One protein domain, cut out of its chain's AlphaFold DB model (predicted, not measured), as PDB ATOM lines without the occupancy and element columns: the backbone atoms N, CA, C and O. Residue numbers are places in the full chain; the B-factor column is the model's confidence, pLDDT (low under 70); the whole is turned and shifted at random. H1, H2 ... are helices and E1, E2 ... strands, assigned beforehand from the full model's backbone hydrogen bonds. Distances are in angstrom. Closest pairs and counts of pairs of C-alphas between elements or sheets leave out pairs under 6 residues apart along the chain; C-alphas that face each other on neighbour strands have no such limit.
ATOM      1  N   LYS A  62     -27.363  22.888  -4.635       71.56
ATOM      2  CA  LYS A  62     -27.117  22.961  -3.191       71.56
ATOM      3  C   LYS A  62     -27.087  21.572  -2.574       71.56
ATOM      4  O   LYS A  62     -27.715  20.648  -3.091       71.56
ATOM      5  N   GLU A  63     -26.394  21.462  -1.443       84.38
ATOM      6  CA  GLU A  63     -26.579  20.327  -0.543       84.38
ATOM      7  C   GLU A  63     -28.051  20.250  -0.134       84.38
ATOM      8  O   GLU A  63     -28.696  21.274   0.114       84.38
ATOM      9  N   LYS A  64     -28.577  19.032  -0.081       88.75
ATOM     10  CA  LYS A  64     -29.948  18.766   0.328       88.75
ATOM     11  C   LYS A  64     -29.935  17.923   1.597       88.75
ATOM     12  O   LYS A  64     -29.218  16.929   1.672       88.75
ATOM     13  N   GLU A  65     -30.736  18.306   2.580       92.19
ATOM     14  CA  GLU A  65     -30.963  17.510   3.788       92.19
ATOM     15  C   GLU A  65     -31.915  16.365   3.446       92.19
ATOM     16  O   GLU A  65     -33.059  16.602   3.060       92.19
ATOM     17  N   MET A  66     -31.434  15.127   3.532       93.38
ATOM     18  CA  MET A  66     -32.226  13.956   3.158       93.38
ATOM     19  C   MET A  66     -33.025  13.451   4.356       93.38
ATOM     20  O   MET A  66     -34.258  13.426   4.332       93.38
ATOM     21  N   PHE A  67     -32.316  13.080   5.419       94.44
ATOM     22  CA  PHE A  67     -32.888  12.465   6.608       94.44
ATOM     23  C   PHE A  67     -32.112  12.845   7.867       94.44
ATOM     24  O   PHE A  67     -30.930  13.181   7.820       94.44
ATOM     25  N   GLU A  68     -32.814  12.792   8.990       96.81
ATOM     26  CA  GLU A  68     -32.289  12.926  10.340       96.81
ATOM     27  C   GLU A  68     -32.372  11.559  11.014       96.81
ATOM     28  O   GLU A  68     -33.447  10.962  11.069       96.81
ATOM     29  N   ILE A  69     -31.239  11.057  11.497       97.38
ATOM     30  CA  ILE A  69     -31.174   9.838  12.296       97.38
ATOM     31  C   ILE A  69     -31.133  10.242  13.763       97.38
ATOM     32  O   ILE A  69     -30.258  11.006  14.167       97.38
ATOM     33  N   SER A  70     -32.042   9.693  14.554       96.94
ATOM     34  CA  SER A  70     -32.065   9.794  16.011       96.94
ATOM     35  C   SER A  70     -31.913   8.406  16.628       96.94
ATOM     36  O   SER A  70     -32.251   7.401  16.006       96.94
ATOM     37  N   LEU A  71     -31.399   8.341  17.853       95.81
ATOM     38  CA  LEU A  71     -31.323   7.090  18.605       95.81
ATOM     39  C   LEU A  71     -32.651   6.839  19.314       95.81
ATOM     40  O   LEU A  71     -33.251   7.778  19.841       95.81
ATOM     41  N   LYS A  72     -33.093   5.582  19.350       94.75
ATOM     42  CA  LYS A  72     -34.227   5.196  20.189       94.75
ATOM     43  C   LYS A  72     -33.771   5.032  21.632       94.75
ATOM     44  O   LYS A  72     -32.779   4.362  21.928       94.75
ATOM     45  N   GLU A  73     -34.530   5.660  22.515       92.81
ATOM     46  CA  GLU A  73     -34.341   5.631  23.958       92.81
ATOM     47  C   GLU A  73     -35.488   4.838  24.595       92.81
ATOM     48  O   GLU A  73     -36.627   4.889  24.121       92.81
ATOM     49  N   TYR A  74     -35.206   4.138  25.688       91.00
ATOM     50  CA  TYR A  74     -36.226   3.600  26.582       91.00
ATOM     51  C   TYR A  74     -36.028   4.160  27.989       91.00
ATOM     52  O   TYR A  74     -34.917   4.506  28.392       91.00
ATOM     53  N   GLU A  75     -37.121   4.275  28.736       87.38
ATOM     54  CA  GLU A  75     -37.103   4.795  30.100       87.38
ATOM     55  C   GLU A  75     -37.257   3.641  31.092       87.38
ATOM     56  O   GLU A  75     -38.180   2.831  30.980       87.38
ATOM     57  N   ALA A  76     -36.339   3.562  32.052       83.38
ATOM     58  CA  ALA A  76     -36.369   2.609  33.153       83.38
ATOM     59  C   ALA A  76     -35.881   3.312  34.425       83.38
ATOM     60  O   ALA A  76     -34.862   4.001  34.402       83.38
ATOM     61  N   ASP A  77     -36.637   3.171  35.516       79.56
ATOM     62  CA  ASP A  77     -36.324   3.747  36.833       79.56
ATOM     63  C   ASP A  77     -36.087   5.274  36.835       79.56
ATOM     64  O   ASP A  77     -35.318   5.802  37.632       79.56
ATOM     65  N   GLY A  78     -36.764   6.007  35.940       77.38
ATOM     66  CA  GLY A  78     -36.628   7.466  35.804       77.38
ATOM     67  C   GLY A  78     -35.361   7.922  35.068       77.38
ATOM     68  O   GLY A  78     -35.135   9.126  34.943       77.38
ATOM     69  N   PHE A  79     -34.564   6.981  34.555       76.75
ATOM     70  CA  PHE A  79     -33.408   7.234  33.702       76.75
ATOM     71  C   PHE A  79     -33.687   6.803  32.265       76.75
ATOM     72  O   PHE A  79     -34.459   5.875  31.999       76.75
ATOM     73  N   ARG A  80     -33.036   7.488  31.324       84.62
ATOM     74  CA  ARG A  80     -33.106   7.147  29.906       84.62
ATOM     75  C   ARG A  80     -31.903   6.329  29.502       84.62
ATOM     76  O   ARG A  80     -30.767   6.689  29.791       84.62
ATOM     77  N   TRP A  81     -32.178   5.269  28.768       85.88
ATOM     78  CA  TRP A  81     -31.189   4.336  28.271       85.88
ATOM     79  C   TRP A  81     -31.294   4.257  26.758       85.88
ATOM     80  O   TRP A  81     -32.379   4.366  26.185       85.88
ATOM     81  N   LEU A  82     -30.157   4.065  26.101       90.94
ATOM     82  CA  LEU A  82     -30.126   3.813  24.668       90.94
ATOM     83  C   LEU A  82     -30.521   2.362  24.392       90.94
ATOM     84  O   LEU A  82     -30.040   1.453  25.064       90.94
ATOM     85  N   GLN A  83     -31.348   2.137  23.370       91.62
ATOM     86  CA  GLN A  83     -31.660   0.779  22.911       91.62
ATOM     87  C   GLN A  83     -30.417   0.055  22.364       91.62
ATOM     88  O   GLN A  83     -30.301  -1.161  22.489       91.62
ATOM     89  N   ALA A  84     -29.483   0.809  21.780       91.62
ATOM     90  CA  ALA A  84     -28.183   0.335  21.319       91.62
ATOM     91  C   ALA A  84     -27.069   0.799  22.270       91.62
ATOM     92  O   ALA A  84     -27.039   1.957  22.678       91.62
ATOM     93  N   GLU A  85     -26.140  -0.097  22.599       89.56
ATOM     94  CA  GLU A  85     -25.070   0.147  23.579       89.56
ATOM     95  C   GLU A  85     -24.022   1.150  23.064       89.56
ATOM     96  O   GLU A  85     -23.609   2.063  23.783       89.56
ATOM     97  N   ASP A  86     -23.620   1.011  21.797       90.75
ATOM     98  CA  ASP A  86     -22.636   1.887  21.161       90.75
ATOM     99  C   ASP A  86     -22.959   2.121  19.676       90.75
ATOM    100  O   ASP A  86     -22.301   1.562  18.789       90.75
ATOM    101  N   PRO A  87     -24.023   2.896  19.388       94.00
ATOM    102  CA  PRO A  87     -24.488   3.080  18.029       94.00
ATOM    103  C   PRO A  87     -23.572   4.014  17.238       94.00
ATOM    104  O   PRO A  87     -23.284   5.138  17.655       94.00
ATOM    105  N   ARG A  88     -23.191   3.595  16.032       95.12
ATOM    106  CA  ARG A  88     -22.374   4.392  15.115       95.12
ATOM    107  C   ARG A  88     -22.949   4.370  13.713       95.12
ATOM    108  O   ARG A  88     -23.310   3.316  13.205       95.12
ATOM    109  N   VAL A  89     -22.969   5.532  13.070       96.62
ATOM    110  CA  VAL A  89     -23.282   5.683  11.646       96.62
ATOM    111  C   VAL A  89     -22.057   6.260  10.951       96.62
ATOM    112  O   VAL A  89     -21.490   7.262  11.393       96.62
ATOM    113  N   GLU A  90     -21.649   5.639   9.853       95.44
ATOM    114  CA  GLU A  90     -20.535   6.091   9.028       95.44
ATOM    115  C   GLU A  90     -20.936   6.099   7.554       95.44
ATOM    116  O   GLU A  90     -21.389   5.096   7.011       95.44
ATOM    117  N   ILE A  91     -20.735   7.238   6.898       94.62
ATOM    118  CA  ILE A  91     -20.850   7.405   5.453       94.62
ATOM    119  C   ILE A  91     -19.448   7.654   4.918       94.62
ATOM    120  O   ILE A  91     -18.898   8.752   5.036       94.62
ATOM    121  N   ALA A  92     -18.884   6.611   4.332       92.94
ATOM    122  CA  ALA A  92     -17.609   6.629   3.649       92.94
ATOM    123  C   ALA A  92     -17.792   6.970   2.156       92.94
ATOM    124  O   ALA A  92     -18.872   7.325   1.672       92.94
ATOM    125  N   SER A  93     -16.709   6.871   1.393       88.62
ATOM    126  CA  SER A  93     -16.687   7.192  -0.035       88.62
ATOM    127  C   SER A  93     -17.595   6.276  -0.848       88.62
ATOM    128  O   SER A  93     -18.334   6.765  -1.703       88.62
ATOM    129  N   CYS A  94     -17.583   4.975  -0.559       90.19
ATOM    130  CA  CYS A  94     -18.400   3.989  -1.273       90.19
ATOM    131  C   CYS A  94     -19.451   3.306  -0.397       90.19
ATOM    132  O   CYS A  94     -20.352   2.678  -0.940       90.19
ATOM    133  N   PHE A  95     -19.361   3.424   0.928       93.88
ATOM    134  CA  PHE A  95     -20.215   2.670   1.844       93.88
ATOM    135  C   PHE A  95     -20.986   3.564   2.799       93.88
ATOM    136  O   PHE A  95     -20.474   4.588   3.247       93.88
ATOM    137  N   LEU A  96     -22.172   3.103   3.176       95.69
ATOM    138  CA  LEU A  96     -22.814   3.476   4.426       95.69
ATOM    139  C   LEU A  96     -22.789   2.263   5.347       95.69
ATOM    140  O   LEU A  96     -23.159   1.165   4.933       95.69
ATOM    141  N   ARG A  97     -22.343   2.466   6.583       96.00
ATOM    142  CA  ARG A  97     -22.284   1.432   7.613       96.00
ATOM    143  C   ARG A  97     -22.943   1.908   8.893       96.00
ATOM    144  O   ARG A  97     -22.768   3.064   9.285       96.00
ATOM    145  N   VAL A  98     -23.672   1.011   9.541       96.81
ATOM    146  CA  VAL A  98     -24.307   1.265  10.831       96.81
ATOM    147  C   VAL A  98     -24.010   0.120  11.784       96.81
ATOM    148  O   VAL A  98     -24.111  -1.043  11.409       96.81
ATOM    149  N   TRP A  99     -23.669   0.471  13.018       96.44
ATOM    150  CA  TRP A  99     -23.476  -0.448  14.131       96.44
ATOM    151  C   TRP A  99     -24.406  -0.045  15.271       96.44
ATOM    152  O   TRP A  99     -24.594   1.144  15.521       96.44
ATOM    153  N   SER A 100     -24.943  -1.028  15.974       94.50
ATOM    154  CA  SER A 100     -25.622  -0.933  17.266       94.50
ATOM    155  C   SER A 100     -24.620  -1.007  18.420       94.50
ATOM    156  O   SER A 100     -24.851  -0.459  19.501       94.50
ATOM    157  N   ASN A 101     -23.482  -1.669  18.193       93.12
ATOM    158  CA  ASN A 101     -22.360  -1.690  19.116       93.12
ATOM    159  C   ASN A 101     -21.020  -1.728  18.367       93.12
ATOM    160  O   ASN A 101     -20.536  -2.791  17.973       93.12
ATOM    161  N   TYR A 102     -20.412  -0.558  18.197       90.69
ATOM    162  CA  TYR A 102     -19.123  -0.416  17.528       90.69
ATOM    163  C   TYR A 102     -17.945  -0.931  18.380       90.69
ATOM    164  O   TYR A 102     -17.051  -1.604  17.863       90.69
ATOM    165  N   SER A 103     -17.963  -0.687  19.692       87.38
ATOM    166  CA  SER A 103     -16.896  -1.056  20.634       87.38
ATOM    167  C   SER A 103     -16.593  -2.557  20.698       87.38
ATOM    168  O   SER A 103     -15.447  -2.942  20.934       87.38
ATOM    169  N   LYS A 104     -17.580  -3.425  20.424       83.88
ATOM    170  CA  LYS A 104     -17.391  -4.888  20.383       83.88
ATOM    171  C   LYS A 104     -16.614  -5.381  19.155       83.88
ATOM    172  O   LYS A 104     -16.282  -6.563  19.098       83.88
ATOM    173  N   GLY A 105     -16.306  -4.508  18.191       77.31
ATOM    174  CA  GLY A 105     -15.489  -4.841  17.018       77.31
ATOM    175  C   GLY A 105     -16.145  -5.829  16.046       77.31
ATOM    176  O   GLY A 105     -15.438  -6.506  15.302       77.31
ATOM    177  N   GLY A 106     -17.477  -5.943  16.084       81.81
ATOM    178  CA  GLY A 106     -18.258  -6.824  15.217       81.81
ATOM    179  C   GLY A 106     -18.505  -6.262  13.812       81.81
ATOM    180  O   GLY A 106     -18.153  -5.123  13.493       81.81
ATOM    181  N   GLU A 107     -19.137  -7.084  12.971       90.12
ATOM    182  CA  GLU A 107     -19.664  -6.649  11.673       90.12
ATOM    183  C   GLU A 107     -20.771  -5.593  11.857       90.12
ATOM    184  O   GLU A 107     -21.462  -5.603  12.880       90.12
ATOM    185  N   PRO A 108     -20.927  -4.657  10.906       94.31
ATOM    186  CA  PRO A 108     -22.024  -3.696  10.940       94.31
ATOM    187  C   PRO A 108     -23.386  -4.396  10.846       94.31
ATOM    188  O   PRO A 108     -23.564  -5.301  10.036       94.31
ATOM    189  N   ASP A 109     -24.369  -3.915  11.610       95.31
ATOM    190  CA  ASP A 109     -25.774  -4.339  11.498       95.31
ATOM    191  C   ASP A 109     -26.368  -3.983  10.127       95.31
ATOM    192  O   ASP A 109     -27.308  -4.622   9.655       95.31
ATOM    193  N   LEU A 110     -25.809  -2.958   9.474       95.69
ATOM    194  CA  LEU A 110     -26.136  -2.579   8.106       95.69
ATOM    195  C   LEU A 110     -24.883  -2.129   7.359       95.69
ATOM    196  O   LEU A 110     -24.214  -1.186   7.780       95.69
ATOM    197  N   GLU A 111     -24.626  -2.729   6.201       95.06
ATOM    198  CA  GLU A 111     -23.637  -2.260   5.232       95.06
ATOM    199  C   GLU A 111     -24.286  -2.125   3.852       95.06
ATOM    200  O   GLU A 111     -24.858  -3.076   3.324       95.06
ATOM    201  N   LEU A 112     -24.190  -0.930   3.266       94.62
ATOM    202  CA  LEU A 112     -24.682  -0.625   1.924       94.62
ATOM    203  C   LEU A 112     -23.538  -0.137   1.047       94.62
ATOM    204  O   LEU A 112     -22.848   0.821   1.404       94.62
ATOM    205  N   LEU A 113     -23.383  -0.746  -0.128       92.62
ATOM    206  CA  LEU A 113     -22.516  -0.240  -1.184       92.62
ATOM    207  C   LEU A 113     -23.299   0.794  -2.002       92.62
ATOM    208  O   LEU A 113     -24.174   0.456  -2.786       92.62
ATOM    209  N   LEU A 114     -22.964   2.075  -1.852       92.00
ATOM    210  CA  LEU A 114     -23.751   3.202  -2.379       92.00
ATOM    211  C   LEU A 114     -23.773   3.304  -3.916       92.00
ATOM    212  O   LEU A 114     -24.505   4.120  -4.475       92.00
ATOM    213  N   SER A 115     -22.940   2.514  -4.595       86.25
ATOM    214  CA  SER A 115     -22.881   2.399  -6.055       86.25
ATOM    215  C   SER A 115     -23.517   1.114  -6.592       86.25
ATOM    216  O   SER A 115     -23.575   0.936  -7.810       86.25
ATOM    217  N   ASP A 116     -23.932   0.193  -5.720       86.44
ATOM    218  CA  ASP A 116     -24.528  -1.077  -6.125       86.44
ATOM    219  C   ASP A 116     -25.959  -0.864  -6.611       86.44
ATOM    220  O   ASP A 116     -26.745  -0.185  -5.961       86.44
ATOM    221  N   ARG A 117     -26.293  -1.445  -7.767       85.12
ATOM    222  CA  ARG A 117     -27.627  -1.354  -8.371       85.12
ATOM    223  C   ARG A 117     -28.663  -2.217  -7.670       85.12
ATOM    224  O   ARG A 117     -29.847  -1.939  -7.826       85.12
ATOM    225  N   GLU A 118     -28.231  -3.271  -6.987       82.88
ATOM    226  CA  GLU A 118     -29.143  -4.219  -6.347       82.88
ATOM    227  C   GLU A 118     -29.516  -3.782  -4.929       82.88
ATOM    228  O   GLU A 118     -30.628  -4.062  -4.484       82.88
ATOM    229  N   ASN A 119     -28.621  -3.072  -4.234       77.56
ATOM    230  CA  ASN A 119     -28.851  -2.636  -2.864       77.56
ATOM    231  C   ASN A 119     -28.098  -1.337  -2.532       77.56
ATOM    232  O   ASN A 119     -26.883  -1.342  -2.342       77.56
ATOM    233  N   GLY A 120     -28.833  -0.227  -2.411       85.00
ATOM    234  CA  GLY A 120     -28.280   1.064  -1.995       85.00
ATOM    235  C   GLY A 120     -28.010   2.055  -3.127       85.00
ATOM    236  O   GLY A 120     -27.390   3.082  -2.866       85.00
ATOM    237  N   TYR A 121     -28.481   1.797  -4.352       91.44
ATOM    238  CA  TYR A 121     -28.264   2.675  -5.510       91.44
ATOM    239  C   TYR A 121     -28.943   4.035  -5.350       91.44
ATOM    240  O   TYR A 121     -28.376   5.080  -5.690       91.44
ATOM    241  N   PHE A 122     -30.174   4.012  -4.844       94.56
ATOM    242  CA  PHE A 122     -31.021   5.180  -4.686       94.56
ATOM    243  C   PHE A 122     -31.184   5.559  -3.217       94.56
ATOM    244  O   PHE A 122     -31.102   4.717  -2.320       94.56
ATOM    245  N   VAL A 123     -31.413   6.848  -2.953       93.94
ATOM    246  CA  VAL A 123     -31.551   7.363  -1.582       93.94
ATOM    247  C   VAL A 123     -32.765   6.740  -0.881       93.94
ATOM    248  O   VAL A 123     -32.741   6.572   0.338       93.94
ATOM    249  N   GLU A 124     -33.796   6.334  -1.628       93.75
ATOM    250  CA  GLU A 124     -34.908   5.548  -1.083       93.75
ATOM    251  C   GLU A 124     -34.454   4.202  -0.498       93.75
ATOM    252  O   GLU A 124     -34.875   3.857   0.608       93.75
ATOM    253  N   ASP A 125     -33.555   3.479  -1.174       94.25
ATOM    254  CA  ASP A 125     -33.019   2.200  -0.688       94.25
ATOM    255  C   ASP A 125     -32.302   2.397   0.651       94.25
ATOM    256  O   ASP A 125     -32.517   1.650   1.606       94.25
ATOM    257  N   VAL A 126     -31.508   3.468   0.748       95.44
ATOM    258  CA  VAL A 126     -30.809   3.849   1.981       95.44
ATOM    259  C   VAL A 126     -31.800   4.193   3.090       95.44
ATOM    260  O   VAL A 126     -31.642   3.731   4.217       95.44
ATOM    261  N   TYR A 127     -32.841   4.975   2.787       95.19
ATOM    262  CA  TYR A 127     -33.875   5.309   3.763       95.19
ATOM    263  C   TYR A 127     -34.584   4.053   4.286       95.19
ATOM    264  O   TYR A 127     -34.762   3.912   5.497       95.19
ATOM    265  N   ASN A 128     -34.969   3.137   3.396       94.88
ATOM    266  CA  ASN A 128     -35.667   1.904   3.757       94.88
ATOM    267  C   ASN A 128     -34.783   0.987   4.611       94.88
ATOM    268  O   ASN A 128     -35.247   0.461   5.622       94.88
ATOM    269  N   ALA A 129     -33.509   0.848   4.243       95.81
ATOM    270  CA  ALA A 129     -32.538   0.055   4.983       95.81
ATOM    271  C   ALA A 129     -32.220   0.643   6.367       95.81
ATOM    272  O   ALA A 129     -32.123  -0.093   7.338       95.81
ATOM    273  N   LEU A 130     -32.110   1.967   6.497       96.25
ATOM    274  CA  LEU A 130     -31.944   2.603   7.808       96.25
ATOM    275  C   LEU A 130     -33.214   2.484   8.661       96.25
ATOM    276  O   LEU A 130     -33.137   2.281   9.867       96.25
ATOM    277  N   SER A 131     -34.391   2.599   8.043       96.06
ATOM    278  CA  SER A 131     -35.678   2.544   8.750       96.06
ATOM    279  C   SER A 131     -36.040   1.143   9.248       96.06
ATOM    280  O   SER A 131     -36.936   1.016  10.082       96.06
ATOM    281  N   SER A 132     -35.384   0.093   8.743       95.75
ATOM    282  CA  SER A 132     -35.578  -1.281   9.218       95.75
ATOM    283  C   SER A 132     -34.826  -1.573  10.521       95.75
ATOM    284  O   SER A 132     -35.164  -2.539  11.204       95.75
ATOM    285  N   LEU A 133     -33.846  -0.738  10.882       96.62
ATOM    286  CA  LEU A 133     -33.077  -0.879  12.112       96.62
ATOM    287  C   LEU A 133     -33.939  -0.513  13.325       96.62
ATOM    288  O   LEU A 133     -34.583   0.540  13.397       96.62
ATOM    289  N   ASP A 134     -33.954  -1.396  14.315       95.31
ATOM    290  CA  ASP A 134     -34.853  -1.300  15.459       95.31
ATOM    291  C   ASP A 134     -34.399  -0.274  16.502       95.31
ATOM    292  O   ASP A 134     -35.265   0.241  17.203       95.31
ATOM    293  N   PHE A 135     -33.108   0.073  16.547       95.06
ATOM    294  CA  PHE A 135     -32.480   0.966  17.531       95.06
ATOM    295  C   PHE A 135     -32.308   2.430  17.086       95.06
ATOM    296  O   PHE A 135     -31.893   3.274  17.886       95.06
ATOM    297  N   ILE A 136     -32.644   2.761  15.835       96.62
ATOM    298  CA  ILE A 136     -32.674   4.146  15.342       96.62
ATOM    299  C   ILE A 136     -34.069   4.552  14.869       96.62
ATOM    300  O   ILE A 136     -34.923   3.721  14.548       96.62
ATOM    301  N   GLU A 137     -34.298   5.857  14.831       96.69
ATOM    302  CA  GLU A 137     -35.443   6.494  14.199       96.69
ATOM    303  C   GLU A 137     -34.948   7.374  13.050       96.69
ATOM    304  O   GLU A 137     -34.036   8.184  13.224       96.69
ATOM    305  N   VAL A 138     -35.549   7.217  11.870       96.75
ATOM    306  CA  VAL A 138     -35.174   7.966  10.668       96.75
ATOM    307  C   VAL A 138     -36.319   8.886  10.281       96.75
ATOM    308  O   VAL A 138     -37.409   8.444   9.922       96.75
ATOM    309  N   LYS A 139     -36.064  10.189  10.312       95.69
ATOM    310  CA  LYS A 139     -37.025  11.217   9.922       95.69
ATOM    311  C   LYS A 139     -36.641  11.801   8.571       95.69
ATOM    312  O   LYS A 139     -35.553  12.350   8.411       95.69
ATOM    313  N   LYS A 140     -37.552  11.739   7.598       93.19
ATOM    314  CA  LYS A 140     -37.370  12.401   6.297       93.19
ATOM    315  C   LYS A 140     -37.376  13.922   6.476       93.19
ATOM    316  O   LYS A 140     -38.296  14.471   7.083       93.19
ATOM    317  N   LEU A 141     -36.359  14.592   5.937       90.38
ATOM    318  CA  LEU A 141     -36.250  16.056   5.934       90.38
ATOM    319  C   LEU A 141     -36.507  16.664   4.551       90.38
ATOM    320  O   LEU A 141     -36.964  17.809   4.468       90.38
ATOM    321  N   SER A 142     -36.248  15.908   3.480       81.62
ATOM    322  CA  SER A 142     -36.466  16.380   2.113       81.62
ATOM    323  C   SER A 142     -37.934  16.749   1.880       81.62
ATOM    324  O   SER A 142     -38.844  15.980   2.186       81.62
ATOM    325  N   ARG A 143     -38.156  17.943   1.320       70.56
ATOM    326  CA  ARG A 143     -39.481  18.451   0.916       70.56
ATOM    327  C   ARG A 143     -39.726  18.342  -0.591       70.56
ATOM    328  O   ARG A 143     -40.827  18.644  -1.044       70.56
ATOM    329  N   ASP A 144     -38.704  17.951  -1.350       67.06
ATOM    330  CA  ASP A 144     -38.747  17.853  -2.809       67.06
ATOM    331  C   ASP A 144     -39.288  16.479  -3.223       67.06
ATOM    332  O   ASP A 144     -38.878  15.476  -2.651       67.06
ATOM    333  N   GLY A 145     -40.159  16.419  -4.233       65.56
ATOM    334  CA  GLY A 145     -40.898  15.207  -4.628       65.56
ATOM    335  C   GLY A 145     -40.146  14.143  -5.439       65.56
ATOM    336  O   GLY A 145     -40.805  13.241  -5.931       65.56
ATOM    337  N   ASP A 146     -38.820  14.241  -5.586       80.50
ATOM    338  CA  ASP A 146     -38.005  13.299  -6.384       80.50
ATOM    339  C   ASP A 146     -36.743  12.817  -5.639       80.50
ATOM    340  O   ASP A 146     -35.769  12.365  -6.249       80.50
ATOM    341  N   TRP A 147     -36.695  12.979  -4.315       87.38
ATOM    342  CA  TRP A 147     -35.521  12.591  -3.525       87.38
ATOM    343  C   TRP A 147     -35.283  11.078  -3.557       87.38
ATOM    344  O   TRP A 147     -34.130  10.664  -3.460       87.38
ATOM    345  N   GLU A 148     -36.341  10.278  -3.746       90.38
ATOM    346  CA  GLU A 148     -36.258   8.820  -3.824       90.38
ATOM    347  C   GLU A 148     -35.292   8.369  -4.922       90.38
ATOM    348  O   GLU A 148     -34.519   7.444  -4.713       90.38
ATOM    349  N   PHE A 149     -35.277   9.068  -6.061       89.69
ATOM    350  CA  PHE A 149     -34.503   8.701  -7.252       89.69
ATOM    351  C   PHE A 149     -33.101   9.316  -7.297       89.69
ATOM    352  O   PHE A 149     -32.364   9.136  -8.275       89.69
ATOM    353  N   LEU A 150     -32.714  10.075  -6.271       91.19
ATOM    354  CA  LEU A 150     -31.352  10.577  -6.168       91.19
ATOM    355  C   LEU A 150     -30.398   9.409  -5.936       91.19
ATOM    356  O   LEU A 150     -30.712   8.468  -5.214       91.19
ATOM    357  N   ARG A 151     -29.209   9.471  -6.540       92.62
ATOM    358  CA  ARG A 151     -28.193   8.439  -6.328       92.62
ATOM    359  C   ARG A 151     -27.578   8.564  -4.944       92.62
ATOM    360  O   ARG A 151     -27.161   9.658  -4.557       92.62
ATOM    361  N   SER A 152     -27.455   7.447  -4.244       94.06
ATOM    362  CA  SER A 152     -26.840   7.378  -2.916       94.06
ATOM    363  C   SER A 152     -25.331   7.564  -2.943       94.06
ATOM    364  O   SER A 152     -24.746   7.992  -1.950       94.06
ATOM    365  N   GLU A 153     -24.684   7.310  -4.086       91.12
ATOM    366  CA  GLU A 153     -23.247   7.546  -4.255       91.12
ATOM    367  C   GLU A 153     -22.858   8.990  -3.907       91.12
ATOM    368  O   GLU A 153     -21.739   9.222  -3.466       91.12
ATOM    369  N   ASN A 154     -23.804   9.926  -4.012       90.56
ATOM    370  CA  ASN A 154     -23.685  11.355  -3.735       90.56
ATOM    371  C   ASN A 154     -23.983  11.757  -2.272       90.56
ATOM    372  O   ASN A 154     -24.002  12.951  -1.956       90.56
ATOM    373  N   LEU A 155     -24.215  10.805  -1.364       93.38
ATOM    374  CA  LEU A 155     -24.312  11.102   0.067       93.38
ATOM    375  C   LEU A 155     -22.979  11.650   0.601       93.38
ATOM    376  O   LEU A 155     -21.893  11.175   0.250       93.38
ATOM    377  N   LYS A 156     -23.071  12.677   1.449       92.06
ATOM    378  CA  LYS A 156     -21.930  13.400   2.013       92.06
ATOM    379  C   LYS A 156     -21.139  12.515   2.968       92.06
ATOM    380  O   LYS A 156     -21.706  11.946   3.903       92.06
ATOM    381  N   TYR A 157     -19.820  12.495   2.783       90.69
ATOM    382  CA  TYR A 157     -18.900  11.855   3.720       90.69
ATOM    383  C   TYR A 157     -19.102  12.421   5.130       90.69
ATOM    384  O   TYR A 157     -19.016  13.636   5.337       90.69
ATOM    385  N   SER A 158     -19.410  11.559   6.094       92.19
ATOM    386  CA  SER A 158     -19.701  11.963   7.470       92.19
ATOM    387  C   SER A 158     -19.705  10.766   8.417       92.19
ATOM    388  O   SER A 158     -19.817   9.622   7.994       92.19
ATOM    389  N   ASN A 159     -19.592  11.025   9.717       93.69
ATOM    390  CA  ASN A 159     -19.781  10.016  10.749       93.69
ATOM    391  C   ASN A 159     -20.526  10.616  11.946       93.69
ATOM    392  O   ASN A 159     -20.667  11.839  12.065       93.69
ATOM    393  N   SER A 160     -21.011   9.741  12.820       95.94
ATOM    394  CA  SER A 160     -21.703  10.115  14.049       95.94
ATOM    395  C   SER A 160     -20.758  10.413  15.216       95.94
ATOM    396  O   SER A 160     -21.232  10.485  16.342       95.94
ATOM    397  N   LEU A 161     -19.449  10.584  14.996       93.88
ATOM    398  CA  LEU A 161     -18.503  10.911  16.063       93.88
ATOM    399  C   LEU A 161     -18.300  12.422  16.160       93.88
ATOM    400  O   LEU A 161     -18.122  13.129  15.166       93.88
ATOM    401  N   GLY A 162     -18.335  12.921  17.386       94.06
ATOM    402  CA  GLY A 162     -18.108  14.312  17.726       94.06
ATOM    403  C   GLY A 162     -17.068  14.441  18.826       94.06
ATOM    404  O   GLY A 162     -16.869  13.540  19.635       94.06
ATOM    405  N   TYR A 163     -16.417  15.596  18.856       94.94
ATOM    406  CA  TYR A 163     -15.509  15.971  19.926       94.94
ATOM    407  C   TYR A 163     -15.783  17.415  20.325       94.94
ATOM    408  O   TYR A 163     -15.946  18.285  19.463       94.94
ATOM    409  N   MET A 164     -15.859  17.657  21.628       94.81
ATOM    410  CA  MET A 164     -15.962  18.981  22.221       94.81
ATOM    411  C   MET A 164     -14.694  19.260  23.018       94.81
ATOM    412  O   MET A 164     -14.269  18.435  23.823       94.81
ATOM    413  N   SER A 165     -14.106  20.435  22.807       94.62
ATOM    414  CA  SER A 165     -12.891  20.857  23.500       94.62
ATOM    415  C   SER A 165     -13.192  22.022  24.431       94.62
ATOM    416  O   SER A 165     -13.735  23.030  23.982       94.62
ATOM    417  N   GLY A 166     -12.762  21.913  25.689       90.25
ATOM    418  CA  GLY A 166     -12.743  23.030  26.640       90.25
ATOM    419  C   GLY A 166     -14.123  23.586  27.001       90.25
ATOM    420  O   GLY A 166     -14.282  24.799  27.137       90.25
ATOM    421  N   GLU A 167     -15.129  22.723  27.140       92.94
ATOM    422  CA  GLU A 167     -16.431  23.137  27.651       92.94
ATOM    423  C   GLU A 167     -16.330  23.491  29.137       92.94
ATOM    424  O   GLU A 167     -15.804  22.722  29.940       92.94
ATOM    425  N   LEU A 168     -16.825  24.674  29.505       91.56
ATOM    426  CA  LEU A 168     -16.798  25.146  30.884       91.56
ATOM    427  C   LEU A 168     -17.928  24.514  31.694       91.56
ATOM    428  O   LEU A 168     -19.107  24.696  31.386       91.56
ATOM    429  N   LEU A 169     -17.558  23.862  32.790       89.25
ATOM    430  CA  LEU A 169     -18.497  23.356  33.769       89.25
ATOM    431  C   LEU A 169     -19.132  24.503  34.552       89.25
ATOM    432  O   LEU A 169     -18.492  25.505  34.900       89.25
ATOM    433  N   GLN A 170     -20.421  24.355  34.849       82.12
ATOM    434  CA  GLN A 170     -21.102  25.294  35.725       82.12
ATOM    435  C   GLN A 170     -20.538  25.113  37.134       82.12
ATOM    436  O   GLN A 170     -20.249  24.001  37.556       82.12
ATOM    437  N   GLY A 171     -20.387  26.208  37.884       77.69
ATOM    438  CA  GLY A 171     -19.817  26.202  39.241       77.69
ATOM    439  C   GLY A 171     -20.657  25.489  40.310       77.69
ATOM    440  O   GLY A 171     -20.528  25.819  41.486       77.69
ATOM    441  N   ASN A 172     -21.529  24.571  39.899       83.12
ATOM    442  CA  ASN A 172     -22.510  23.850  40.691       83.12
ATOM    443  C   ASN A 172     -22.210  22.344  40.638       83.12
ATOM    444  O   ASN A 172     -21.602  21.856  39.689       83.12
ATOM    445  N   GLN A 173     -22.748  21.593  41.600       84.81
ATOM    446  CA  GLN A 173     -22.607  20.130  41.669       84.81
ATOM    447  C   GLN A 173     -23.247  19.373  40.502       84.81
ATOM    448  O   GLN A 173     -22.982  18.191  40.344       84.81
ATOM    449  N   MET A 174     -24.091  20.027  39.703       89.56
ATOM    450  CA  MET A 174     -24.709  19.465  38.507       89.56
ATOM    451  C   MET A 174     -24.480  20.423  37.345       89.56
ATOM    452  O   MET A 174     -24.884  21.587  37.404       89.56
ATOM    453  N   THR A 175     -23.871  19.916  36.282       91.31
ATOM    454  CA  THR A 175     -23.650  20.644  35.038       91.31
ATOM    455  C   THR A 175     -24.235  19.859  33.881       91.31
ATOM    456  O   THR A 175     -23.868  18.711  33.657       91.31
ATOM    457  N   LYS A 176     -25.106  20.502  33.102       92.81
ATOM    458  CA  LYS A 176     -25.533  19.977  31.807       92.81
ATOM    459  C   LYS A 176     -24.548  20.415  30.726       92.81
ATOM    460  O   LYS A 176     -24.334  21.616  30.565       92.81
ATOM    461  N   LEU A 177     -23.993  19.446  30.008       93.62
ATOM    462  CA  LEU A 177     -23.123  19.654  28.860       93.62
ATOM    463  C   LEU A 177     -23.932  20.087  27.630       93.62
ATOM    464  O   LEU A 177     -25.147  19.887  27.533       93.62
ATOM    465  N   SER A 178     -23.248  20.665  26.649       93.62
ATOM    466  CA  SER A 178     -23.843  21.160  25.411       93.62
ATOM    467  C   SER A 178     -24.303  20.043  24.468       93.62
ATOM    468  O   SER A 178     -25.091  20.288  23.547       93.62
ATOM    469  N   ARG A 179     -23.818  18.812  24.678       94.56
ATOM    470  CA  ARG A 179     -24.112  17.628  23.859       94.56
ATOM    471  C   ARG A 179     -24.570  16.458  24.729       94.56
ATOM    472  O   ARG A 179     -24.176  16.352  25.882       94.56
ATOM    473  N   ARG A 180     -25.391  15.595  24.131       94.06
ATOM    474  CA  ARG A 180     -25.864  14.312  24.676       94.06
ATOM    475  C   ARG A 180     -24.998  13.166  24.136       94.06
ATOM    476  O   ARG A 180     -24.209  13.392  23.217       94.06
ATOM    477  N   TYR A 181     -25.191  11.962  24.668       93.94
ATOM    478  CA  TYR A 181     -24.523  10.727  24.225       93.94
ATOM    479  C   TYR A 181     -22.991  10.784  24.336       93.94
ATOM    480  O   TYR A 181     -22.274  10.548  23.366       93.94
ATOM    481  N   ILE A 182     -22.503  11.141  25.519       94.44
ATOM    482  CA  ILE A 182     -21.082  11.206  25.858       94.44
ATOM    483  C   ILE A 182     -20.474   9.804  25.792       94.44
ATOM    484  O   ILE A 182     -21.042   8.853  26.326       94.44
ATOM    485  N   GLU A 183     -19.319   9.679  25.151       91.81
ATOM    486  CA  GLU A 183     -18.551   8.431  25.125       91.81
ATOM    487  C   GLU A 183     -17.510   8.465  26.244       91.81
ATOM    488  O   GLU A 183     -17.642   7.746  27.243       91.81
ATOM    489  N   ASP A 184     -16.566   9.401  26.124       92.19
ATOM    490  CA  ASP A 184     -15.496   9.644  27.083       92.19
ATOM    491  C   ASP A 184     -15.433  11.124  27.452       92.19
ATOM    492  O   ASP A 184     -15.660  12.000  26.614       92.19
ATOM    493  N   ILE A 185     -15.079  11.411  28.702       93.62
ATOM    494  CA  ILE A 185     -14.888  12.767  29.218       93.62
ATOM    495  C   ILE A 185     -13.535  12.888  29.917       93.62
ATOM    496  O   ILE A 185     -13.105  12.000  30.647       93.62
ATOM    497  N   PHE A 186     -12.868  14.012  29.687       93.44
ATOM    498  CA  PHE A 186     -11.574  14.358  30.252       93.44
ATOM    499  C   PHE A 186     -11.688  15.716  30.932       93.44
ATOM    500  O   PHE A 186     -12.067  16.708  30.302       93.44
ATOM    501  N   PHE A 187     -11.366  15.770  32.216       92.38
ATOM    502  CA  PHE A 187     -11.367  17.007  32.986       92.38
ATOM    503  C   PHE A 187      -9.977  17.636  32.951       92.38
ATOM    504  O   PHE A 187      -8.973  16.940  32.921       92.38
ATOM    505  N   GLU A 188      -9.897  18.965  32.963       89.31
ATOM    506  CA  GLU A 188      -8.600  19.652  33.051       89.31
ATOM    507  C   GLU A 188      -7.947  19.464  34.434       89.31
ATOM    508  O   GLU A 188      -6.726  19.494  34.577       89.31
ATOM    509  N   ASN A 189      -8.771  19.257  35.464       85.50
ATOM    510  CA  ASN A 189      -8.341  19.100  36.844       85.50
ATOM    511  C   ASN A 189      -8.559  17.665  37.339       85.50
ATOM    512  O   ASN A 189      -9.517  17.393  38.068       85.50
ATOM    513  N   ASP A 190      -7.626  16.776  37.007       80.06
ATOM    514  CA  ASP A 190      -7.663  15.362  37.406       80.06
ATOM    515  C   ASP A 190      -7.753  15.173  38.926       80.06
ATOM    516  O   ASP A 190      -8.345  14.216  39.404       80.06
ATOM    517  N   THR A 191      -7.222  16.103  39.728       80.19
ATOM    518  CA  THR A 191      -7.295  15.990  41.199       80.19
ATOM    519  C   THR A 191      -8.696  16.233  41.754       80.19
ATOM    520  O   THR A 191      -9.034  15.747  42.833       80.19
ATOM    521  N   ALA A 192      -9.511  17.002  41.031       81.38
ATOM    522  CA  ALA A 192     -10.884  17.312  41.400       81.38
ATOM    523  C   ALA A 192     -11.905  16.331  40.807       81.38
ATOM    524  O   ALA A 192     -13.049  16.332  41.257       81.38
ATOM    525  N   TYR A 193     -11.491  15.530  39.826       84.69
ATOM    526  CA  TYR A 193     -12.306  14.560  39.099       84.69
ATOM    527  C   TYR A 193     -11.456  13.310  38.827       84.69
ATOM    528  O   TYR A 193     -11.036  13.084  37.696       84.69
ATOM    529  N   PHE A 194     -11.147  12.529  39.867       87.38
ATOM    530  CA  PHE A 194     -10.264  11.359  39.723       87.38
ATOM    531  C   PHE A 194     -11.009  10.023  39.704       87.38
ATOM    532  O   PHE A 194     -10.442   9.029  39.253       87.38
ATOM    533  N   GLU A 195     -12.243   9.969  40.214       89.88
ATOM    534  CA  GLU A 195     -13.013   8.726  40.326       89.88
ATOM    535  C   GLU A 195     -14.432   8.917  39.781       89.88
ATOM    536  O   GLU A 195     -15.251   9.625  40.370       89.88
ATOM    537  N   GLU A 196     -14.722   8.259  38.656       91.06
ATOM    538  CA  GLU A 196     -16.085   8.113  38.151       91.06
ATOM    539  C   GLU A 196     -16.800   7.014  38.942       91.06
ATOM    540  O   GLU A 196     -16.331   5.876  38.994       91.06
ATOM    541  N   VAL A 197     -17.933   7.340  39.561       90.75
ATOM    542  CA  VAL A 197     -18.784   6.351  40.232       90.75
ATOM    543  C   VAL A 197     -19.799   5.767  39.252       90.75
ATOM    544  O   VAL A 197     -20.265   6.452  38.348       90.75
ATOM    545  N   GLU A 198     -20.185   4.505  39.448       86.19
ATOM    546  CA  GLU A 198     -21.047   3.776  38.500       86.19
ATOM    547  C   GLU A 198     -22.486   4.305  38.423       86.19
ATOM    548  O   GLU A 198     -23.165   4.108  37.416       86.19
ATOM    549  N   SER A 199     -22.982   4.958  39.477       84.19
ATOM    550  CA  SER A 199     -24.346   5.481  39.507       84.19
ATOM    551  C   SER A 199     -24.466   6.768  40.309       84.19
ATOM    552  O   SER A 199     -23.713   7.028  41.253       84.19
ATOM    553  N   PHE A 200     -25.481   7.560  39.961       83.69
ATOM    554  CA  PHE A 200     -25.824   8.771  40.699       83.69
ATOM    555  C   PHE A 200     -26.135   8.487  42.178       83.69
ATOM    556  O   PHE A 200     -25.729   9.253  43.054       83.69
ATOM    557  N   ASP A 201     -26.785   7.360  42.477       83.44
ATOM    558  CA  ASP A 201     -27.112   6.971  43.850       83.44
ATOM    559  C   ASP A 201     -25.859   6.750  44.702       83.44
ATOM    560  O   ASP A 201     -25.829   7.139  45.872       83.44
ATOM    561  N   LEU A 202     -24.799   6.177  44.121       80.88
ATOM    562  CA  LEU A 202     -23.522   6.011  44.815       80.88
ATOM    563  C   LEU A 202     -22.890   7.366  45.145       80.88
ATOM    564  O   LEU A 202     -22.329   7.506  46.226       80.88
ATOM    565  N   LEU A 203     -23.028   8.367  44.272       82.62
ATOM    566  CA  LEU A 203     -22.537   9.724  44.533       82.62
ATOM    567  C   LEU A 203     -23.325  10.427  45.651       82.62
ATOM    568  O   LEU A 203     -22.760  11.212  46.411       82.62
ATOM    569  N   GLN A 204     -24.638  10.189  45.725       78.88
ATOM    570  CA  GLN A 204     -25.533  10.894  46.644       78.88
ATOM    571  C   GLN A 204     -25.582  10.267  48.045       78.88
ATOM    572  O   GLN A 204     -25.625  10.995  49.040       78.88
ATOM    573  N   TRP A 205     -25.617   8.933  48.134       72.75
ATOM    574  CA  TRP A 205     -25.929   8.213  49.375       72.75
ATOM    575  C   TRP A 205     -24.712   7.603  50.069       72.75
ATOM    576  O   TRP A 205     -24.734   7.458  51.295       72.75
ATOM    577  N   ASN A 206     -23.639   7.289  49.339       68.69
ATOM    578  CA  ASN A 206     -22.368   6.961  49.976       68.69
ATOM    579  C   ASN A 206     -21.632   8.262  50.253       68.69
ATOM    580  O   ASN A 206     -21.445   9.045  49.333       68.69
ATOM    581  N   LEU A 207     -21.245   8.479  51.516       69.44
ATOM    582  CA  LEU A 207     -20.441   9.610  52.001       69.44
ATOM    583  C   LEU A 207     -19.529  10.173  50.890       69.44
ATOM    584  O   LEU A 207     -18.470   9.584  50.655       69.44
ATOM    585  N   PRO A 208     -19.943  11.260  50.202       70.69
ATOM    586  CA  PRO A 208     -19.305  11.678  48.963       70.69
ATOM    587  C   PRO A 208     -17.844  11.997  49.235       70.69
ATOM    588  O   PRO A 208     -17.530  12.871  50.050       70.69
ATOM    589  N   GLN A 209     -16.946  11.263  48.582       78.81
ATOM    590  CA  GLN A 209     -15.523  11.514  48.723       78.81
ATOM    591  C   GLN A 209     -15.127  12.684  47.821       78.81
ATOM    592  O   GLN A 209     -15.731  12.953  46.777       78.81
ATOM    593  N   LEU A 210     -14.108  13.427  48.249       81.50
ATOM    594  CA  LEU A 210     -13.519  14.459  47.403       81.50
ATOM    595  C   LEU A 210     -13.052  13.810  46.101       81.50
ATOM    596  O   LEU A 210     -12.418  12.766  46.156       81.50
ATOM    597  N   GLY A 211     -13.364  14.431  44.964       83.94
ATOM    598  CA  GLY A 211     -12.905  13.980  43.649       83.94
ATOM    599  C   GLY A 211     -13.788  12.954  42.936       83.94
ATOM    600  O   GLY A 211     -13.481  12.606  41.796       83.94
ATOM    601  N   GLN A 212     -14.885  12.518  43.567       89.88
ATOM    602  CA  GLN A 212     -15.886  11.661  42.936       89.88
ATOM    603  C   GLN A 212     -16.822  12.445  42.012       89.88
ATOM    604  O   GLN A 212     -17.287  13.546  42.345       89.88
ATOM    605  N   TYR A 213     -17.131  11.847  40.865       91.50
ATOM    606  CA  TYR A 213     -18.081  12.377  39.896       91.50
ATOM    607  C   TYR A 213     -18.895  11.261  39.233       91.50
ATOM    608  O   TYR A 213     -18.494  10.105  39.230       91.50
ATOM    609  N   TYR A 214     -20.051  11.610  38.678       91.81
ATOM    610  CA  TYR A 214     -20.896  10.722  37.878       91.81
ATOM    611  C   TYR A 214     -21.250  11.424  36.570       91.81
ATOM    612  O   TYR A 214     -21.524  12.628  36.572       91.81
ATOM    613  N   VAL A 215     -21.269  10.686  35.462       91.56
ATOM    614  CA  VAL A 215     -21.670  11.210  34.155       91.56
ATOM    615  C   VAL A 215     -22.852  10.409  33.629       91.56
ATOM    616  O   VAL A 215     -22.724   9.237  33.288       91.56
ATOM    617  N   ASP A 216     -24.004  11.062  33.490       91.56
ATOM    618  CA  ASP A 216     -25.088  10.530  32.667       91.56
ATOM    619  C   ASP A 216     -24.687  10.748  31.215       91.56
ATOM    620  O   ASP A 216     -24.804  11.842  30.647       91.56
ATOM    621  N   LYS A 217     -24.162   9.669  30.637       91.00
ATOM    622  CA  LYS A 217     -23.691   9.632  29.263       91.00
ATOM    623  C   LYS A 217     -24.821   9.867  28.263       91.00
ATOM    624  O   LYS A 217     -24.554  10.395  27.193       91.00
ATOM    625  N   VAL A 218     -26.077   9.560  28.584       91.62
ATOM    626  CA  VAL A 218     -27.208   9.747  27.663       91.62
ATOM    627  C   VAL A 218     -27.638  11.209  27.641       91.62
ATOM    628  O   VAL A 218     -27.649  11.831  26.579       91.62
ATOM    629  N   GLU A 219     -27.934  11.794  28.799       90.81
ATOM    630  CA  GLU A 219     -28.405  13.181  28.897       90.81
ATOM    631  C   GLU A 219     -27.280  14.226  28.844       90.81
ATOM    632  O   GLU A 219     -27.558  15.419  28.679       90.81
ATOM    633  N   GLY A 220     -26.019  13.794  28.938       92.31
ATOM    634  CA  GLY A 220     -24.859  14.678  28.953       92.31
ATOM    635  C   GLY A 220     -24.828  15.530  30.213       92.31
ATOM    636  O   GLY A 220     -24.693  16.750  30.138       92.31
ATOM    637  N   ILE A 221     -25.026  14.912  31.376       92.25
ATOM    638  CA  ILE A 221     -25.028  15.615  32.662       92.25
ATOM    639  C   ILE A 221     -23.878  15.087  33.506       92.25
ATOM    640  O   ILE A 221     -23.717  13.883  33.672       92.25
ATOM    641  N   VAL A 222     -23.088  16.006  34.050       91.44
ATOM    642  CA  VAL A 222     -22.005  15.710  34.984       91.44
ATOM    643  C   VAL A 222     -22.450  16.130  36.376       91.44
ATOM    644  O   VAL A 222     -22.785  17.299  36.600       91.44
ATOM    645  N   TRP A 223     -22.410  15.195  37.318       90.69
ATOM    646  CA  TRP A 223     -22.532  15.477  38.742       90.69
ATOM    647  C   TRP A 223     -21.180  15.332  39.417       90.69
ATOM    648  O   TRP A 223     -20.430  14.408  39.127       90.69
ATOM    649  N   SER A 224     -20.864  16.237  40.336       88.31
ATOM    650  CA  SER A 224     -19.605  16.189  41.076       88.31
ATOM    651  C   SER A 224     -19.759  16.710  42.494       88.31
ATOM    652  O   SER A 224     -20.630  17.532  42.786       88.31
ATOM    653  N   THR A 225     -18.893  16.241  43.389       83.19
ATOM    654  CA  THR A 225     -18.898  16.666  44.796       83.19
ATOM    655  C   THR A 225     -18.367  18.091  44.983       83.19
ATOM    656  O   THR A 225     -18.698  18.758  45.969       83.19
ATOM    657  N   LYS A 226     -17.585  18.595  44.021       79.38
ATOM    658  CA  LYS A 226     -16.967  19.923  44.041       79.38
ATOM    659  C   LYS A 226     -17.897  21.001  43.474       79.38
ATOM    660  O   LYS A 226     -18.508  20.840  42.425       79.38
ATOM    661  N   ASN A 227     -17.902  22.163  44.125       72.75
ATOM    662  CA  ASN A 227     -18.407  23.409  43.546       72.75
ATOM    663  C   ASN A 227     -17.231  24.178  42.929       72.75
ATOM    664  O   ASN A 227     -16.350  24.638  43.657       72.75
ATOM    665  N   GLY A 228     -17.177  24.307  41.604       67.38
ATOM    666  CA  GLY A 228     -16.099  25.035  40.932       67.38
ATOM    667  C   GLY A 228     -16.323  25.182  39.431       67.38
ATOM    668  O   GLY A 228     -16.936  24.323  38.812       67.38
ATOM    669  N   ARG A 229     -15.854  26.296  38.855       78.75
ATOM    670  CA  ARG A 229     -15.803  26.473  37.397       78.75
ATOM    671  C   ARG A 229     -14.510  25.848  36.901       78.75
ATOM    672  O   ARG A 229     -13.441  26.356  37.218       78.75
ATOM    673  N   GLU A 230     -14.635  24.766  36.163       86.25
ATOM    674  CA  GLU A 230     -13.528  24.018  35.564       86.25
ATOM    675  C   GLU A 230     -13.857  23.785  34.088       86.25
ATOM    676  O   GLU A 230     -14.955  24.132  33.645       86.25
ATOM    677  N   SER A 231     -12.931  23.221  33.317       90.94
ATOM    678  CA  SER A 231     -13.194  22.841  31.931       90.94
ATOM    679  C   SER A 231     -13.083  21.329  31.729       90.94
ATOM    680  O   SER A 231     -12.350  20.635  32.438       90.94
ATOM    681  N   CYS A 232     -13.843  20.814  30.768       93.19
ATOM    682  CA  CYS A 232     -13.748  19.437  30.307       93.19
ATOM    683  C   CYS A 232     -13.735  19.373  28.780       93.19
ATOM    684  O   CYS A 232     -14.309  20.217  28.090       93.19
ATOM    685  N   SER A 233     -13.110  18.335  28.246       96.19
ATOM    686  CA  SER A 233     -13.212  17.956  26.839       96.19
ATOM    687  C   SER A 233     -13.784  16.552  26.754       96.19
ATOM    688  O   SER A 233     -13.513  15.733  27.625       96.19
ATOM    689  N   TYR A 234     -14.593  16.259  25.745       95.88
ATOM    690  CA  TYR A 234     -15.281  14.974  25.680       95.88
ATOM    691  C   TYR A 234     -15.603  14.556  24.245       95.88
ATOM    692  O   TYR A 234     -15.869  15.392  23.372       95.88
ATOM    693  N   SER A 235     -15.581  13.248  24.001       96.19
ATOM    694  CA  SER A 235     -16.130  12.619  22.801       96.19
ATOM    695  C   SER A 235     -17.619  12.350  22.999       96.19
ATOM    696  O   SER A 235     -18.096  12.115  24.111       96.19
ATOM    697  N   TYR A 236     -18.389  12.445  21.921       95.56
ATOM    698  CA  TYR A 236     -19.825  12.205  21.972       95.56
ATOM    699  C   TYR A 236     -20.352  11.681  20.642       95.56
ATOM    700  O   TYR A 236     -19.822  11.986  19.569       95.56
ATOM    701  N   ARG A 237     -21.473  10.967  20.701       95.06
ATOM    702  CA  ARG A 237     -22.207  10.528  19.518       95.06
ATOM    703  C   ARG A 237     -23.093  11.666  19.033       95.06
ATOM    704  O   ARG A 237     -23.993  12.136  19.728       95.06
ATOM    705  N   LYS A 238     -22.838  12.147  17.822       95.06
ATOM    706  CA  LYS A 238     -23.526  13.281  17.199       95.06
ATOM    707  C   LYS A 238     -24.919  12.878  16.706       95.06
ATOM    708  O   LYS A 238     -25.157  12.827  15.503       95.06
ATOM    709  N   PHE A 239     -25.834  12.635  17.639       95.00
ATOM    710  CA  PHE A 239     -27.252  12.416  17.365       95.00
ATOM    711  C   PHE A 239     -28.111  13.553  17.959       95.00
ATOM    712  O   PHE A 239     -27.817  14.021  19.063       95.00
ATOM    713  N   PRO A 240     -29.166  14.017  17.261       95.44
ATOM    714  CA  PRO A 240     -29.562  13.614  15.913       95.44
ATOM    715  C   PRO A 240     -28.508  13.959  14.842       95.44
ATOM    716  O   PRO A 240     -27.859  15.007  14.899       95.44
ATOM    717  N   MET A 241     -28.316  13.046  13.888       95.81
ATOM    718  CA  MET A 241     -27.380  13.180  12.770       95.81
ATOM    719  C   MET A 241     -28.151  13.470  11.486       95.81
ATOM    720  O   MET A 241     -28.944  12.647  11.036       95.81
ATOM    721  N   THR A 242     -27.867  14.603  10.850       95.75
ATOM    722  CA  THR A 242     -28.413  14.917   9.525       95.75
ATOM    723  C   THR A 242     -27.532  14.345   8.428       95.75
ATOM    724  O   THR A 242     -26.322  14.587   8.400       95.75
ATOM    725  N   ILE A 243     -28.152  13.636   7.491       94.62
ATOM    726  CA  ILE A 243     -27.489  13.102   6.308       94.62
ATOM    727  C   ILE A 243     -27.821  13.972   5.107       94.62
ATOM    728  O   ILE A 243     -28.978  14.273   4.803       94.62
ATOM    729  N   TYR A 244     -26.754  14.397   4.440       92.50
ATOM    730  CA  TYR A 244     -26.796  15.342   3.342       92.50
ATOM    731  C   TYR A 244     -26.525  14.625   2.028       92.50
ATOM    732  O   TYR A 244     -25.621  13.795   1.934       92.50
ATOM    733  N   TRP A 245     -27.263  15.003   0.996       92.56
ATOM    734  CA  TRP A 245     -26.958  14.664  -0.384       92.56
ATOM    735  C   TRP A 245     -26.270  15.848  -1.052       92.56
ATOM    736  O   TRP A 245     -26.740  16.987  -0.947       92.56
ATOM    737  N   GLN A 246     -25.158  15.590  -1.736       87.56
ATOM    738  CA  GLN A 246     -24.399  16.615  -2.437       87.56
ATOM    739  C   GLN A 246     -24.430  16.355  -3.943       87.56
ATOM    740  O   GLN A 246     -24.072  15.270  -4.388       87.56
ATOM    741  N   PRO A 247     -24.758  17.353  -4.769       81.56
ATOM    742  CA  PRO A 247     -24.707  17.194  -6.221       81.56
ATOM    743  C   PRO A 247     -23.295  16.971  -6.760       81.56
ATOM    744  O   PRO A 247     -23.116  16.320  -7.785       81.56
ATOM    745  N   ILE A 248     -22.298  17.502  -6.053       80.56
ATOM    746  CA  ILE A 248     -20.881  17.255  -6.284       80.56
ATOM    747  C   ILE A 248     -20.342  16.681  -4.979       80.56
ATOM    748  O   ILE A 248     -20.337  17.369  -3.959       80.56
ATOM    749  N   LYS A 249     -19.920  15.416  -5.006       81.38
ATOM    750  CA  LYS A 249     -19.369  14.743  -3.833       81.38
ATOM    751  C   LYS A 249     -17.879  15.028  -3.704       81.38
ATOM    752  O   LYS A 249     -17.117  14.802  -4.641       81.38
ATOM    753  N   SER A 250     -17.473  15.469  -2.519       79.25
ATOM    754  CA  SER A 250     -16.064  15.464  -2.128       79.25
ATOM    755  C   SER A 250     -15.701  14.088  -1.572       79.25
ATOM    756  O   SER A 250     -16.399  13.573  -0.696       79.25
ATOM    757  N   VAL A 251     -14.632  13.490  -2.097       78.44
ATOM    758  CA  VAL A 251     -14.185  12.141  -1.739       78.44
ATOM    759  C   VAL A 251     -12.763  12.218  -1.176       78.44
ATOM    760  O   VAL A 251     -11.846  12.608  -1.904       78.44
TER     761      VAL A 251
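This is residues 62 to 251 of the 299 residues of an uncharacterized protein of Magnetovibrio sp (UniProt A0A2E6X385). Two lobes stand end to end in an elongated model: in the first, the sheets E7 E1 E14 and E4 E5 E6 make two walls at an angle, with H1 packed on both, and the hairpin E2 and E3 runs on from E1. In the second lobe the sheets E8 E13 E10 and E9 E12 E11 are partly face to face, and H2 packs on E9 E12 E11 over its edge strand E11. The printed part has 190 residues with 2 named helices and 14 named strands, along the chain E1 to E6, H1, E7 to E10, H2, E11 to E14; the sheets, in the orders just named, are antiparallel. The class is mostly strand, though the named elements hold only 87 of the 190 residues. The whole is only just loose, close to compact, with a radius of gyration of the C-alphas of 19.7 A, and spans 61 by 31 by 31 A.

Begin at E13, residues 231 to 237, the inner strand between E8, residues 161 to 168, and E10, residues 182 to 187. Look at N 162 and O 236, 2.8 A apart, and at N 186 and O 233, 2.8 A apart. This sheet is twisted, its C-alphas up to 4.4 A off the best plane, and E8 bends by 57 degrees at residue 165. Next find E12, residues 221 to 224, between E9, residues 174 to 176, and E11, residues 212 to 216; E11 and E12 form a hairpin. N 175 and O 222 are 2.9 A apart, N 216 and O 221 2.8 A. The closest C-alphas of E10 and E11 are those of Ile 182 and Asp 216, 7.9 A apart. H2, residues 200 to 205, is on the sheet E9 E12 E11 at a height over the sheet of 8.9 A; it lies over E11 and runs along the strands, at 15 degrees to E11 on the local plane. Its closest C-alphas to E11 are Phe 200 and Tyr 214, 6.0 A apart. Now go to E4, residues 88 to 91, whose Arg 88 has its C-alpha 7.6 A from that of Leu 161 in E8, the closest pair. E4, E5, residues 95 to 99, and E6, residues 110 to 113, form a meander, each strand the antiparallel neighbour of the one before; E4 and E5 are a hairpin, as are E5 and E6. N 90 and O 97 are 2.9 A apart, N 98 and O 110 2.9 A. E1, residues 64 to 71, is the inner strand between E7, residues 136 to 140, and E14, residues 241 to 245, with N 70 and O 137 2.8 A apart and N 66 and O 243 2.9 A. H1, residues 123 to 131, is on this sheet at a height over the sheet of 8.7 A and on E4 E5 E6 at 10.3 A. Its closest C-alphas to E7 are Ser 131 and Val 138, 5.8 A apart; to E6, Leu 112 and Val 126, 7.6 A. E1 runs on at 19 degrees into E2, residues 73 to 76, which forms a hairpin with E3, residues 79 to 82, where N 74 and O 81 are 2.9 A apart. In H1 and H2 every O i to N i+4 pair is within hydrogen-bond range.

Find C-alpha 64 at (-29.948, 18.766, 0.328); from there E1 runs 21.7 A to C-alpha 71. E8 runs 20.6 A from C-alpha 161 at (-18.503, 10.911, 16.063), and E13 runs 19.7 A. H1 measures 12.1 A and H2 8.7 A. E14 ends at C-alpha 245, (-26.958, 14.664, -0.384).

The two C-alphas farthest apart, those of Arg 117 and Leu 207, are 61.8 A from each other. The printed part has no cut. The links E7 to E8, residues 141 to 160, and E10 to H2, residues 188 to 199, are long; in the first, residues 158 to 159 pair antiparallel with residues 90 to 91 of E4. The mean pLDDT of the printed part is 89.2; look for values under 70 at residues 144 to 145, 206 to 207 and 228.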